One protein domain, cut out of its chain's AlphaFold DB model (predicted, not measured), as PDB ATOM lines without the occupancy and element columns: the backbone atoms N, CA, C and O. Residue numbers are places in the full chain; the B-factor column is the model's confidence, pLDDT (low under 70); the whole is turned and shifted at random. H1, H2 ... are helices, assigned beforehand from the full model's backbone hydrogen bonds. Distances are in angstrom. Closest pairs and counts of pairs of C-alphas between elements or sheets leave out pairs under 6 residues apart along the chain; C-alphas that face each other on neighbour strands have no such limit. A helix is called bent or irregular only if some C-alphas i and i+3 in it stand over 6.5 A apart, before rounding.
ATOM      1  N   SER A   2      24.198 -14.794 -25.443       69.62
ATOM      2  CA  SER A   2      25.146 -13.868 -24.782       69.62
ATOM      3  C   SER A   2      24.850 -13.629 -23.291       69.62
ATOM      4  O   SER A   2      25.751 -13.749 -22.470       69.62
ATOM      5  N   LEU A   3      23.587 -13.387 -22.917       83.44
ATOM      6  CA  LEU A   3      23.185 -13.104 -21.525       83.44
ATOM      7  C   LEU A   3      23.463 -14.244 -20.527       83.44
ATOM      8  O   LEU A   3      23.878 -13.978 -19.399       83.44
ATOM      9  N   GLU A   4      23.263 -15.502 -20.924       89.25
ATOM     10  CA  GLU A   4      23.553 -16.657 -20.058       89.25
ATOM     11  C   GLU A   4      25.055 -16.830 -19.824       89.25
ATOM     12  O   GLU A   4      25.472 -17.116 -18.706       89.25
ATOM     13  N   LEU A   5      25.874 -16.607 -20.856       90.50
ATOM     14  CA  LEU A   5      27.330 -16.672 -20.743       90.50
ATOM     15  C   LEU A   5      27.884 -15.538 -19.870       90.50
ATOM     16  O   LEU A   5      28.778 -15.761 -19.057       90.50
ATOM     17  N   ILE A   6      27.321 -14.334 -20.007       94.00
ATOM     18  CA  ILE A   6      27.671 -13.177 -19.176       94.00
ATOM     19  C   ILE A   6      27.290 -13.432 -17.716       94.00
ATOM     20  O   ILE A   6      28.105 -13.198 -16.826       94.00
ATOM     21  N   SER A   7      26.084 -13.950 -17.469       93.12
ATOM     22  CA  SER A   7      25.629 -14.291 -16.114       93.12
ATOM     23  C   SER A   7      26.520 -15.363 -15.490       93.12
ATOM     24  O   SER A   7      26.988 -15.193 -14.368       93.12
ATOM     25  N   PHE A   8      26.849 -16.408 -16.258       93.12
ATOM     26  CA  PHE A   8      27.810 -17.426 -15.853       93.12
ATOM     27  C   PHE A   8      29.156 -16.813 -15.456       93.12
ATOM     28  O   PHE A   8      29.643 -17.098 -14.370       93.12
ATOM     29  N   ALA A   9      29.754 -15.968 -16.301       92.94
ATOM     30  CA  ALA A   9      31.058 -15.374 -16.019       92.94
ATOM     31  C   ALA A   9      31.021 -14.480 -14.769       92.94
ATOM     32  O   ALA A   9      31.955 -14.512 -13.968       92.94
ATOM     33  N   TYR A  10      29.938 -13.720 -14.581       94.38
ATOM     34  CA  TYR A  10      29.737 -12.900 -13.388       94.38
ATOM     35  C   TYR A  10      29.715 -13.756 -12.121       94.38
ATOM     36  O   TYR A  10      30.480 -13.498 -11.191       94.38
ATOM     37  N   ASP A  11      28.871 -14.790 -12.096       92.75
ATOM     38  CA  ASP A  11      28.723 -15.668 -10.935       92.75
ATOM     39  C   ASP A  11      29.998 -16.491 -10.698       92.75
ATOM     40  O   ASP A  11      30.446 -16.625  -9.567       92.75
ATOM     41  N   TYR A  12      30.663 -16.954 -11.759       91.75
ATOM     42  CA  TYR A  12      31.919 -17.700 -11.665       91.75
ATOM     43  C   TYR A  12      33.035 -16.875 -11.010       91.75
ATOM     44  O   TYR A  12      33.741 -17.378 -10.139       91.75
ATOM     45  N   ILE A  13      33.166 -15.597 -11.383       93.31
ATOM     46  CA  ILE A  13      34.114 -14.676 -10.741       93.31
ATOM     47  C   ILE A  13      33.682 -14.373  -9.303       93.31
ATOM     48  O   ILE A  13      34.515 -14.373  -8.399       93.31
ATOM     49  N   LYS A  14      32.388 -14.113  -9.083       93.25
ATOM     50  CA  LYS A  14      31.836 -13.759  -7.769       93.25
ATOM     51  C   LYS A  14      32.023 -14.866  -6.738       93.25
ATOM     52  O   LYS A  14      32.358 -14.576  -5.593       93.25
ATOM     53  N   ASP A  15      31.812 -16.111  -7.145       89.88
ATOM     54  CA  ASP A  15      31.936 -17.281  -6.279       89.88
ATOM     55  C   ASP A  15      33.408 -17.615  -5.971       89.88
ATOM     56  O   ASP A  15      33.682 -18.454  -5.114       89.88
ATOM     57  N   GLY A  16      34.367 -16.997  -6.678       83.88
ATOM     58  CA  GLY A  16      35.806 -17.247  -6.535       83.88
ATOM     59  C   GLY A  16      36.248 -18.647  -6.983       83.88
ATOM     60  O   GLY A  16      37.417 -19.015  -6.856       83.88
ATOM     61  N   VAL A  17      35.327 -19.453  -7.515       72.81
ATOM     62  CA  VAL A  17      35.607 -20.809  -7.989       72.81
ATOM     63  C   VAL A  17      36.415 -20.708  -9.273       72.81
ATOM     64  O   VAL A  17      35.952 -20.125 -10.241       72.81
ATOM     65  N   GLY A  18      37.614 -21.293  -9.305       77.06
ATOM     66  CA  GLY A  18      38.427 -21.326 -10.523       77.06
ATOM     67  C   GLY A  18      38.918 -19.947 -10.979       77.06
ATOM     68  O   GLY A  18      39.093 -19.738 -12.177       77.06
ATOM     69  N   GLU A  19      39.164 -19.019 -10.046       84.88
ATOM     70  CA  GLU A  19      39.663 -17.663 -10.334       84.88
ATOM     71  C   GLU A  19      40.861 -17.671 -11.299       84.88
ATOM     72  O   GLU A  19      40.885 -16.922 -12.274       84.88
ATOM     73  N   SER A  20      41.821 -18.581 -11.097       87.25
ATOM     74  CA  SER A  20      42.983 -18.741 -11.978       87.25
ATOM     75  C   SER A  20      42.605 -19.115 -13.414       87.25
ATOM     76  O   SER A  20      43.242 -18.655 -14.360       87.25
ATOM     77  N   VAL A  21      41.563 -19.933 -13.586       89.06
ATOM     78  CA  VAL A  21      41.084 -20.400 -14.892       89.06
ATOM     79  C   VAL A  21      40.396 -19.257 -15.628       89.06
ATOM     80  O   VAL A  21      40.781 -18.923 -16.747       89.06
ATOM     81  N   ILE A  22      39.437 -18.587 -14.982       91.06
ATOM     82  CA  ILE A  22      38.724 -17.474 -15.618       91.06
ATOM     83  C   ILE A  22      39.631 -16.257 -15.843       91.06
ATOM     84  O   ILE A  22      39.468 -15.548 -16.836       91.06
ATOM     85  N   LYS A  23      40.654 -16.056 -15.001       93.50
ATOM     86  CA  LYS A  23      41.707 -15.058 -15.227       93.50
ATOM     87  C   LYS A  23      42.546 -15.370 -16.465       93.50
ATOM     88  O   LYS A  23      42.874 -14.452 -17.209       93.50
ATOM     89  N   SER A  24      42.860 -16.643 -16.719       92.25
ATOM     90  CA  SER A  24      43.568 -17.051 -17.939       92.25
ATOM     91  C   SER A  24      42.741 -16.800 -19.201       92.25
ATOM     92  O   SER A  24      43.305 -16.406 -20.217       92.25
ATOM     93  N   VAL A  25      41.423 -17.008 -19.132       93.31
ATOM     94  CA  VAL A  25      40.501 -16.791 -20.260       93.31
ATOM     95  C   VAL A  25      40.291 -15.297 -20.526       93.31
ATOM     96  O   VAL A  25      40.439 -14.826 -21.648       93.31
ATOM     97  N   LEU A  26      39.991 -14.512 -19.487       93.38
ATOM     98  CA  LEU A  26      39.725 -13.073 -19.622       93.38
ATOM     99  C   LEU A  26      40.999 -12.236 -19.812       93.38
ATOM    100  O   LEU A  26      40.930 -11.090 -20.265       93.38
ATOM    101  N   GLY A  27      42.161 -12.780 -19.446       93.06
ATOM    102  CA  GLY A  27      43.458 -12.129 -19.583       93.06
ATOM    103  C   GLY A  27      43.474 -10.731 -18.962       93.06
ATOM    104  O   GLY A  27      43.075 -10.526 -17.815       93.06
ATOM    105  N   GLY A  28      43.909  -9.736 -19.738       92.62
ATOM    106  CA  GLY A  28      44.010  -8.346 -19.278       92.62
ATOM    107  C   GLY A  28      42.673  -7.687 -18.905       92.62
ATOM    108  O   GLY A  28      42.670  -6.700 -18.175       92.62
ATOM    109  N   ALA A  29      41.535  -8.227 -19.358       93.94
ATOM    110  CA  ALA A  29      40.220  -7.709 -18.985       93.94
ATOM    111  C   ALA A  29      39.779  -8.142 -17.579       93.94
ATOM    112  O   ALA A  29      38.865  -7.530 -17.019       93.94
ATOM    113  N   PHE A  30      40.426  -9.165 -17.004       95.62
ATOM    114  CA  PHE A  30      40.021  -9.769 -15.737       95.62
ATOM    115  C   PHE A  30      39.927  -8.744 -14.606       95.62
ATOM    116  O   PHE A  30      38.871  -8.621 -14.004       95.62
ATOM    117  N   GLU A  31      40.980  -7.962 -14.357       95.69
ATOM    118  CA  GLU A  31      41.030  -7.021 -13.223       95.69
ATOM    119  C   GLU A  31      39.898  -5.980 -13.282       95.69
ATOM    120  O   GLU A  31      39.280  -5.640 -12.273       95.69
ATOM    121  N   ARG A  32      39.568  -5.512 -14.492       96.75
ATOM    122  CA  ARG A  32      38.464  -4.570 -14.710       96.75
ATOM    123  C   ARG A  32      37.111  -5.218 -14.419       96.75
ATOM    124  O   ARG A  32      36.285  -4.621 -13.733       96.75
ATOM    125  N   LEU A  33      36.881  -6.416 -14.956       96.88
ATOM    126  CA  LEU A  33      35.637  -7.161 -14.761       96.88
ATOM    127  C   LEU A  33      35.463  -7.581 -13.296       96.88
ATOM    128  O   LEU A  33      34.383  -7.408 -12.736       96.88
ATOM    129  N   TYR A  34      36.539  -8.035 -12.657       96.06
ATOM    130  CA  TYR A  34      36.599  -8.344 -11.232       96.06
ATOM    131  C   TYR A  34      36.209  -7.130 -10.385       96.06
ATOM    132  O   TYR A  34      35.345  -7.244  -9.522       96.06
ATOM    133  N   GLY A  35      36.737  -5.941 -10.701       97.19
ATOM    134  CA  GLY A  35      36.362  -4.698 -10.021       97.19
ATOM    135  C   GLY A  35      34.862  -4.373 -10.095       97.19
ATOM    136  O   GLY A  35      34.287  -3.845  -9.138       97.19
ATOM    137  N   TYR A  36      34.195  -4.710 -11.205       97.94
ATOM    138  CA  TYR A  36      32.738  -4.569 -11.318       97.94
ATOM    139  C   TYR A  36      31.990  -5.606 -10.479       97.94
ATOM    140  O   TYR A  36      31.006  -5.257  -9.826       97.94
ATOM    141  N   VAL A  37      32.479  -6.847 -10.427       96.19
ATOM    142  CA  VAL A  37      31.920  -7.893  -9.560       96.19
ATOM    143  C   VAL A  37      32.028  -7.491  -8.087       96.19
ATOM    144  O   VAL A  37      31.017  -7.500  -7.387       96.19
ATOM    145  N   THR A  38      33.202  -7.047  -7.624       95.75
ATOM    146  CA  THR A  38      33.414  -6.624  -6.225       95.75
ATOM    147  C   THR A  38      32.598  -5.391  -5.847       95.75
ATOM    148  O   THR A  38      32.220  -5.231  -4.691       95.75
ATOM    149  N   SER A  39      32.299  -4.527  -6.820       96.88
ATOM    150  CA  SER A  39      31.444  -3.346  -6.630       96.88
ATOM    151  C   SER A  39      29.948  -3.649  -6.790       96.88
ATOM    152  O   SER A  39      29.130  -2.737  -6.690       96.88
ATOM    153  N   ASN A  40      29.581  -4.909  -7.058       94.88
ATOM    154  CA  ASN A  40      28.222  -5.351  -7.375       94.88
ATOM    155  C   ASN A  40      27.576  -4.580  -8.553       94.88
ATOM    156  O   ASN A  40      26.359  -4.417  -8.615       94.88
ATOM    157  N   ASP A  41      28.392  -4.111  -9.502       96.56
ATOM    158  CA  ASP A  41      27.978  -3.312 -10.660       96.56
ATOM    159  C   ASP A  41      27.743  -4.219 -11.879       96.56
ATOM    160  O   ASP A  41      28.572  -4.340 -12.789       96.56
ATOM    161  N   LYS A  42      26.607  -4.929 -11.857       94.94
ATOM    162  CA  LYS A  42      26.231  -5.901 -12.897       94.94
ATOM    163  C   LYS A  42      26.071  -5.275 -14.279       94.94
ATOM    164  O   LYS A  42      26.392  -5.927 -15.271       94.94
ATOM    165  N   ASP A  43      25.625  -4.026 -14.353       95.62
ATOM    166  CA  ASP A  43      25.395  -3.347 -15.629       95.62
ATOM    167  C   ASP A  43      26.725  -3.022 -16.311       95.62
ATOM    168  O   ASP A  43      26.925  -3.368 -17.478       95.62
ATOM    169  N   LYS A  44      27.690  -2.446 -15.574       96.38
ATOM    170  CA  LYS A  44      29.031  -2.202 -16.126       96.38
ATOM    171  C   LYS A  44      29.754  -3.492 -16.484       96.38
ATOM    172  O   LYS A  44      30.456  -3.518 -17.495       96.38
ATOM    173  N   PHE A  45      29.580  -4.547 -15.688       97.12
ATOM    174  CA  PHE A  45      30.111  -5.863 -16.026       97.12
ATOM    175  C   PHE A  45      29.533  -6.377 -17.346       97.12
ATOM    176  O   PHE A  45      30.294  -6.749 -18.237       97.12
ATOM    177  N   THR A  46      28.205  -6.355 -17.480       95.75
ATOM    178  CA  THR A  46      27.485  -6.861 -18.655       95.75
ATOM    179  C   THR A  46      27.941  -6.143 -19.915       95.75
ATOM    180  O   THR A  46      28.391  -6.798 -20.848       95.75
ATOM    181  N   ILE A  47      27.939  -4.807 -19.903       95.44
ATOM    182  CA  ILE A  47      28.355  -3.992 -21.051       95.44
ATOM    183  C   ILE A  47      29.819  -4.265 -21.420       95.44
ATOM    184  O   ILE A  47      30.153  -4.430 -22.595       95.44
ATOM    185  N   ALA A  48      30.713  -4.314 -20.424       95.56
ATOM    186  CA  ALA A  48      32.136  -4.526 -20.670       95.56
ATOM    187  C   ALA A  48      32.422  -5.918 -21.243       95.56
ATOM    188  O   ALA A  48      33.214  -6.036 -22.178       95.56
ATOM    189  N   LEU A  49      31.784  -6.961 -20.704       95.62
ATOM    190  CA  LEU A  49      31.967  -8.320 -21.196       95.62
ATOM    191  C   LEU A  49      31.314  -8.515 -22.567       95.62
ATOM    192  O   LEU A  49      31.934  -9.112 -23.438       95.62
ATOM    193  N   GLU A  50      30.121  -7.970 -22.802       94.94
ATOM    194  CA  GLU A  50      29.458  -8.023 -24.109       94.94
ATOM    195  C   GLU A  50      30.331  -7.398 -25.205       94.94
ATOM    196  O   GLU A  50      30.609  -8.051 -26.208       94.94
ATOM    197  N   THR A  51      30.899  -6.214 -24.950       93.62
ATOM    198  CA  THR A  51      31.830  -5.543 -25.878       93.62
ATOM    199  C   THR A  51      33.057  -6.412 -26.205       93.62
ATOM    200  O   THR A  51      33.540  -6.443 -27.341       93.62
ATOM    201  N   LEU A  52      33.592  -7.132 -25.214       93.31
ATOM    202  CA  LEU A  52      34.724  -8.041 -25.417       93.31
ATOM    203  C   LEU A  52      34.326  -9.256 -26.260       93.31
ATOM    204  O   LEU A  52      35.084  -9.664 -27.132       93.31
ATOM    205  N   LEU A  53      33.141  -9.815 -26.026       92.88
ATOM    206  CA  LEU A  53      32.637 -10.974 -26.762       92.88
ATOM    207  C   LEU A  53      32.286 -10.639 -28.216       92.88
ATOM    208  O   LEU A  53      32.468 -11.482 -29.090       92.88
ATOM    209  N   GLU A  54      31.808  -9.424 -28.486       91.19
ATOM    210  CA  GLU A  54      31.534  -8.946 -29.848       91.19
ATOM    211  C   GLU A  54      32.809  -8.774 -30.678       91.19
ATOM    212  O   GLU A  54      32.799  -8.975 -31.890       91.19
ATOM    213  N   SER A  55      33.915  -8.413 -30.025       88.75
ATOM    214  CA  SER A  55      35.201  -8.157 -30.680       88.75
ATOM    215  C   SER A  55      36.160  -9.351 -30.656       88.75
ATOM    216  O   SER A  55      37.206  -9.305 -31.304       88.75
ATOM    217  N   ASN A  56      35.829 -10.419 -29.924       90.12
ATOM    218  CA  ASN A  56      36.709 -11.564 -29.725       90.12
ATOM    219  C   ASN A  56      35.928 -12.886 -29.664       90.12
ATOM    220  O   ASN A  56      35.528 -13.365 -28.602       90.12
ATOM    221  N   GLU A  57      35.761 -13.504 -30.831       89.81
ATOM    222  CA  GLU A  57      35.074 -14.790 -30.972       89.81
ATOM    223  C   GLU A  57      35.803 -15.928 -30.237       89.81
ATOM    224  O   GLU A  57      35.157 -16.745 -29.583       89.81
ATOM    225  N   LYS A  58      37.144 -15.922 -30.216       90.94
ATOM    226  CA  LYS A  58      37.948 -16.908 -29.469       90.94
ATOM    227  C   LYS A  58      37.664 -16.852 -27.968       90.94
ATOM    228  O   LYS A  58      37.506 -17.885 -27.331       90.94
ATOM    229  N   LEU A  59      37.554 -15.648 -27.408       92.38
ATOM    230  CA  LEU A  59      37.194 -15.466 -25.999       92.38
ATOM    231  C   LEU A  59      35.806 -16.048 -25.697       92.38
ATOM    232  O   LEU A  59      35.593 -16.656 -24.647       92.38
ATOM    233  N   LYS A  60      34.858 -15.868 -26.618       92.12
ATOM    234  CA  LYS A  60      33.512 -16.427 -26.490       92.12
ATOM    235  C   LYS A  60      33.541 -17.956 -26.473       92.12
ATOM    236  O   LYS A  60      32.860 -18.549 -25.638       92.12
ATOM    237  N   GLU A  61      34.330 -18.580 -27.345       91.00
ATOM    238  CA  GLU A  61      34.524 -20.035 -27.362       91.00
ATOM    239  C   GLU A  61      35.186 -20.545 -26.076       91.00
ATOM    240  O   GLU A  61      34.701 -21.507 -25.482       91.00
ATOM    241  N   GLU A  62      36.234 -19.877 -25.587       92.06
ATOM    242  CA  GLU A  62      36.919 -20.261 -24.345       92.06
ATOM    243  C   GLU A  62      35.996 -20.159 -23.117       92.06
ATOM    244  O   GLU A  62      35.984 -21.055 -22.271       92.06
ATOM    245  N   LEU A  63      35.157 -19.118 -23.035       91.50
ATOM    246  CA  LEU A  63      34.148 -18.991 -21.975       91.50
ATOM    247  C   LEU A  63      33.033 -20.042 -22.087       91.50
ATOM    248  O   LEU A  63      32.557 -20.537 -21.063       91.50
ATOM    249  N   LEU A  64      32.606 -20.394 -23.303       90.88
ATOM    250  CA  LEU A  64      31.626 -21.464 -23.526       90.88
ATOM    251  C   LEU A  64      32.182 -22.836 -23.135       90.88
ATOM    252  O   LEU A  64      31.462 -23.630 -22.523       90.88
ATOM    253  N   GLY A  65      33.455 -23.097 -23.446       88.88
ATOM    254  CA  GLY A  65      34.168 -24.294 -23.003       88.88
ATOM    255  C   GLY A  65      34.201 -24.381 -21.482       88.88
ATOM    256  O   GLY A  65      33.750 -25.369 -20.909       88.88
ATOM    257  N   LEU A  66      34.591 -23.289 -20.817       89.25
ATOM    258  CA  LEU A  66      34.622 -23.223 -19.357       89.25
ATOM    259  C   LEU A  66      33.246 -23.470 -18.715       89.25
ATOM    260  O   LEU A  66      33.145 -24.162 -17.699       89.25
ATOM    261  N   LYS A  67      32.174 -22.918 -19.301       86.06
ATOM    262  CA  LYS A  67      30.802 -23.175 -18.844       86.06
ATOM    263  C   LYS A  67      30.438 -24.655 -18.979       86.06
ATOM    264  O   LYS A  67      29.898 -25.233 -18.039       86.06
ATOM    265  N   SER A  68      30.752 -25.257 -20.124       83.06
ATOM    266  CA  SER A  68      30.427 -26.656 -20.421       83.06
ATOM    267  C   SER A  68      31.169 -27.624 -19.496       83.06
ATOM    268  O   SER A  68      30.552 -28.535 -18.950       83.06
ATOM    269  N   ASP A  69      32.455 -27.385 -19.229       74.62
ATOM    270  CA  ASP A  69      33.250 -28.197 -18.299       74.62
ATOM    271  C   ASP A  69      32.712 -28.123 -16.862       74.62
ATOM    272  O   ASP A  69      32.664 -29.134 -16.148       74.62
ATOM    273  N   LYS A  70      32.247 -26.941 -16.427       67.81
ATOM    274  CA  LYS A  70      31.590 -26.782 -15.120       67.81
ATOM    275  C   LYS A  70      30.270 -27.553 -15.066       67.81
ATOM    276  O   LYS A  70      30.007 -28.227 -14.071       67.81
ATOM    277  N   ASP A  71      29.460 -27.479 -16.121       63.84
ATOM    278  CA  ASP A  71      28.182 -28.194 -16.203       63.84
ATOM    279  C   ASP A  71      28.391 -29.723 -16.180       63.84
ATOM    280  O   ASP A  71      27.661 -30.435 -15.483       63.84
ATOM    281  N   ILE A  72      29.436 -30.232 -16.844       56.66
ATOM    282  CA  ILE A  72      29.826 -31.653 -16.806       56.66
ATOM    283  C   ILE A  72      30.294 -32.056 -15.403       56.66
ATOM    284  O   ILE A  72      29.826 -33.055 -14.859       56.66
ATOM    285  N   THR A  73      31.167 -31.261 -14.779       56.53
ATOM    286  CA  THR A  73      31.676 -31.537 -13.424       56.53
ATOM    287  C   THR A  73      30.543 -31.564 -12.395       56.53
ATOM    288  O   THR A  73      30.475 -32.467 -11.560       56.53
ATOM    289  N   ASN A  74      29.600 -30.623 -12.485       56.12
ATOM    290  CA  ASN A  74      28.414 -30.596 -11.629       56.12
ATOM    291  C   ASN A  74      27.492 -31.798 -11.880       56.12
ATOM    292  O   ASN A  74      26.941 -32.358 -10.934       56.12
ATOM    293  N   SER A  75      27.347 -32.223 -13.137       47.53
ATOM    294  CA  SER A  75      26.549 -33.401 -13.491       47.53
ATOM    295  C   SER A  75      27.154 -34.688 -12.924       47.53
ATOM    296  O   SER A  75      26.430 -35.494 -12.347       47.53
ATOM    297  N   MET A  76      28.480 -34.859 -12.994       48.75
ATOM    298  CA  MET A  76      29.173 -36.003 -12.382       48.75
ATOM    299  C   MET A  76      29.080 -35.996 -10.850       48.75
ATOM    300  O   MET A  76      28.881 -37.043 -10.230       48.75
ATOM    301  N   LYS A  77      29.149 -34.815 -10.226       52.03
ATOM    302  CA  LYS A  77      28.959 -34.670  -8.778       52.03
ATOM    303  C   LYS A  77      27.549 -35.079  -8.328       52.03
ATOM    304  O   LYS A  77      27.388 -35.743  -7.315       52.03
ATOM    305  N   ASN A  78      26.522 -34.758  -9.110       47.47
ATOM    306  CA  ASN A  78      25.156 -35.173  -8.780       47.47
ATOM    307  C   ASN A  78      24.931 -36.689  -8.938       47.47
ATOM    308  O   ASN A  78      24.105 -37.261  -8.230       47.47
ATOM    309  N   ILE A  79      25.667 -37.357  -9.835       52.66
ATOM    310  CA  ILE A  79      25.604 -38.821  -9.985       52.66
ATOM    311  C   ILE A  79      26.251 -39.519  -8.779       52.66
ATOM    312  O   ILE A  79      25.701 -40.495  -8.272       52.66
ATOM    313  N   THR A  80      27.374 -38.999  -8.276       48.91
ATOM    314  CA  THR A  80      28.058 -39.565  -7.096       48.91
ATOM    315  C   THR A  80      27.210 -39.463  -5.820       48.91
ATOM    316  O   THR A  80      27.165 -40.423  -5.054       48.91
ATOM    317  N   ASP A  81      26.424 -38.392  -5.660       49.69
ATOM    318  CA  ASP A  81      25.494 -38.203  -4.529       49.69
ATOM    319  C   ASP A  81      24.144 -38.951  -4.665       49.69
ATOM    320  O   ASP A  81      23.277 -38.863  -3.788       49.69
ATOM    321  N   THR A  82      23.924 -39.713  -5.742       49.00
ATOM    322  CA  THR A  82      22.666 -40.446  -5.935       49.00
ATOM    323  C   THR A  82      22.702 -41.796  -5.212       49.00
ATOM    324  O   THR A  82      23.499 -42.677  -5.532       49.00
TER     325      THR A  82
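This is residues 2 to 82 of the 107 residues of an uncharacterized protein of Sulfurovum sp (UniProt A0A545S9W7). H1, the sharply kinked H2, H3 and the first part of H4 cross at steep angles in a compact head, from which residues 71 to 82, of which 71 to 80 belong to the long H4, stick out as an arm. The 81 printed residues hold four named helices, H1 to H4 in chain order, and no named strand: the class is all helix. The whole is compact, with a radius of gyration of the C-alphas of 13.1 A, and spans 40 by 27 by 22 A.

H1, residues 2 to 14, touches H2, residues 19 to 38, with residues 9 to 14 alone; the closest C-alphas, of Lys 14 and Val 37, are 6.1 A apart, and the lines are about perpendicular at 85 degrees. H2 has a kink of 124 degrees near residue 28 and is irregular, with C-alphas 25 and 28 9.2 A apart. H2 and H3, residues 42 to 55, form a helical hairpin, opposite ways at a steep tilt of 39 degrees; they touch, closest at the C-alphas of Tyr 36 and Phe 45, 5.5 A. H1 touches H3, closest at the C-alphas of Ile 6 and Thr 46, 6.3 A. H4, residues 57 to 80, touches H1 with residues 63 to 67 alone, closest at the C-alphas of Leu 5 and Leu 64, 7.0 A. H4 touches H2 with residues 59 to 66 alone, closest at the C-alphas of Val 25 and Glu 62, 6.4 A. H3 and H4 only just touch, only at the corner, with 3 pairs of C-alphas within 8 A; the closest, of Leu 53 and Lys 60, are 5.5 A apart. Every O i to N i+4 pair is within hydrogen-bond range in H1, H3 and H4, and 11 of 16 in H2.

H1 begins at C-alpha 2 (25.146, -13.868, -24.782) and is 18.3 A long. H2 measures 13.3 A and H3 20.0 A from first to last C-alpha. H4 is 35.1 A long and ends at C-alpha 80 (28.058, -39.565, -7.096).

The C-alphas farthest apart, of Ser 55 and Thr 82, are 42.6 A apart. The printed part has no cut, and its three links are tight. The mean pLDDT of the printed part is 85.4; residue 2 and residues 70 to 82 are under 70.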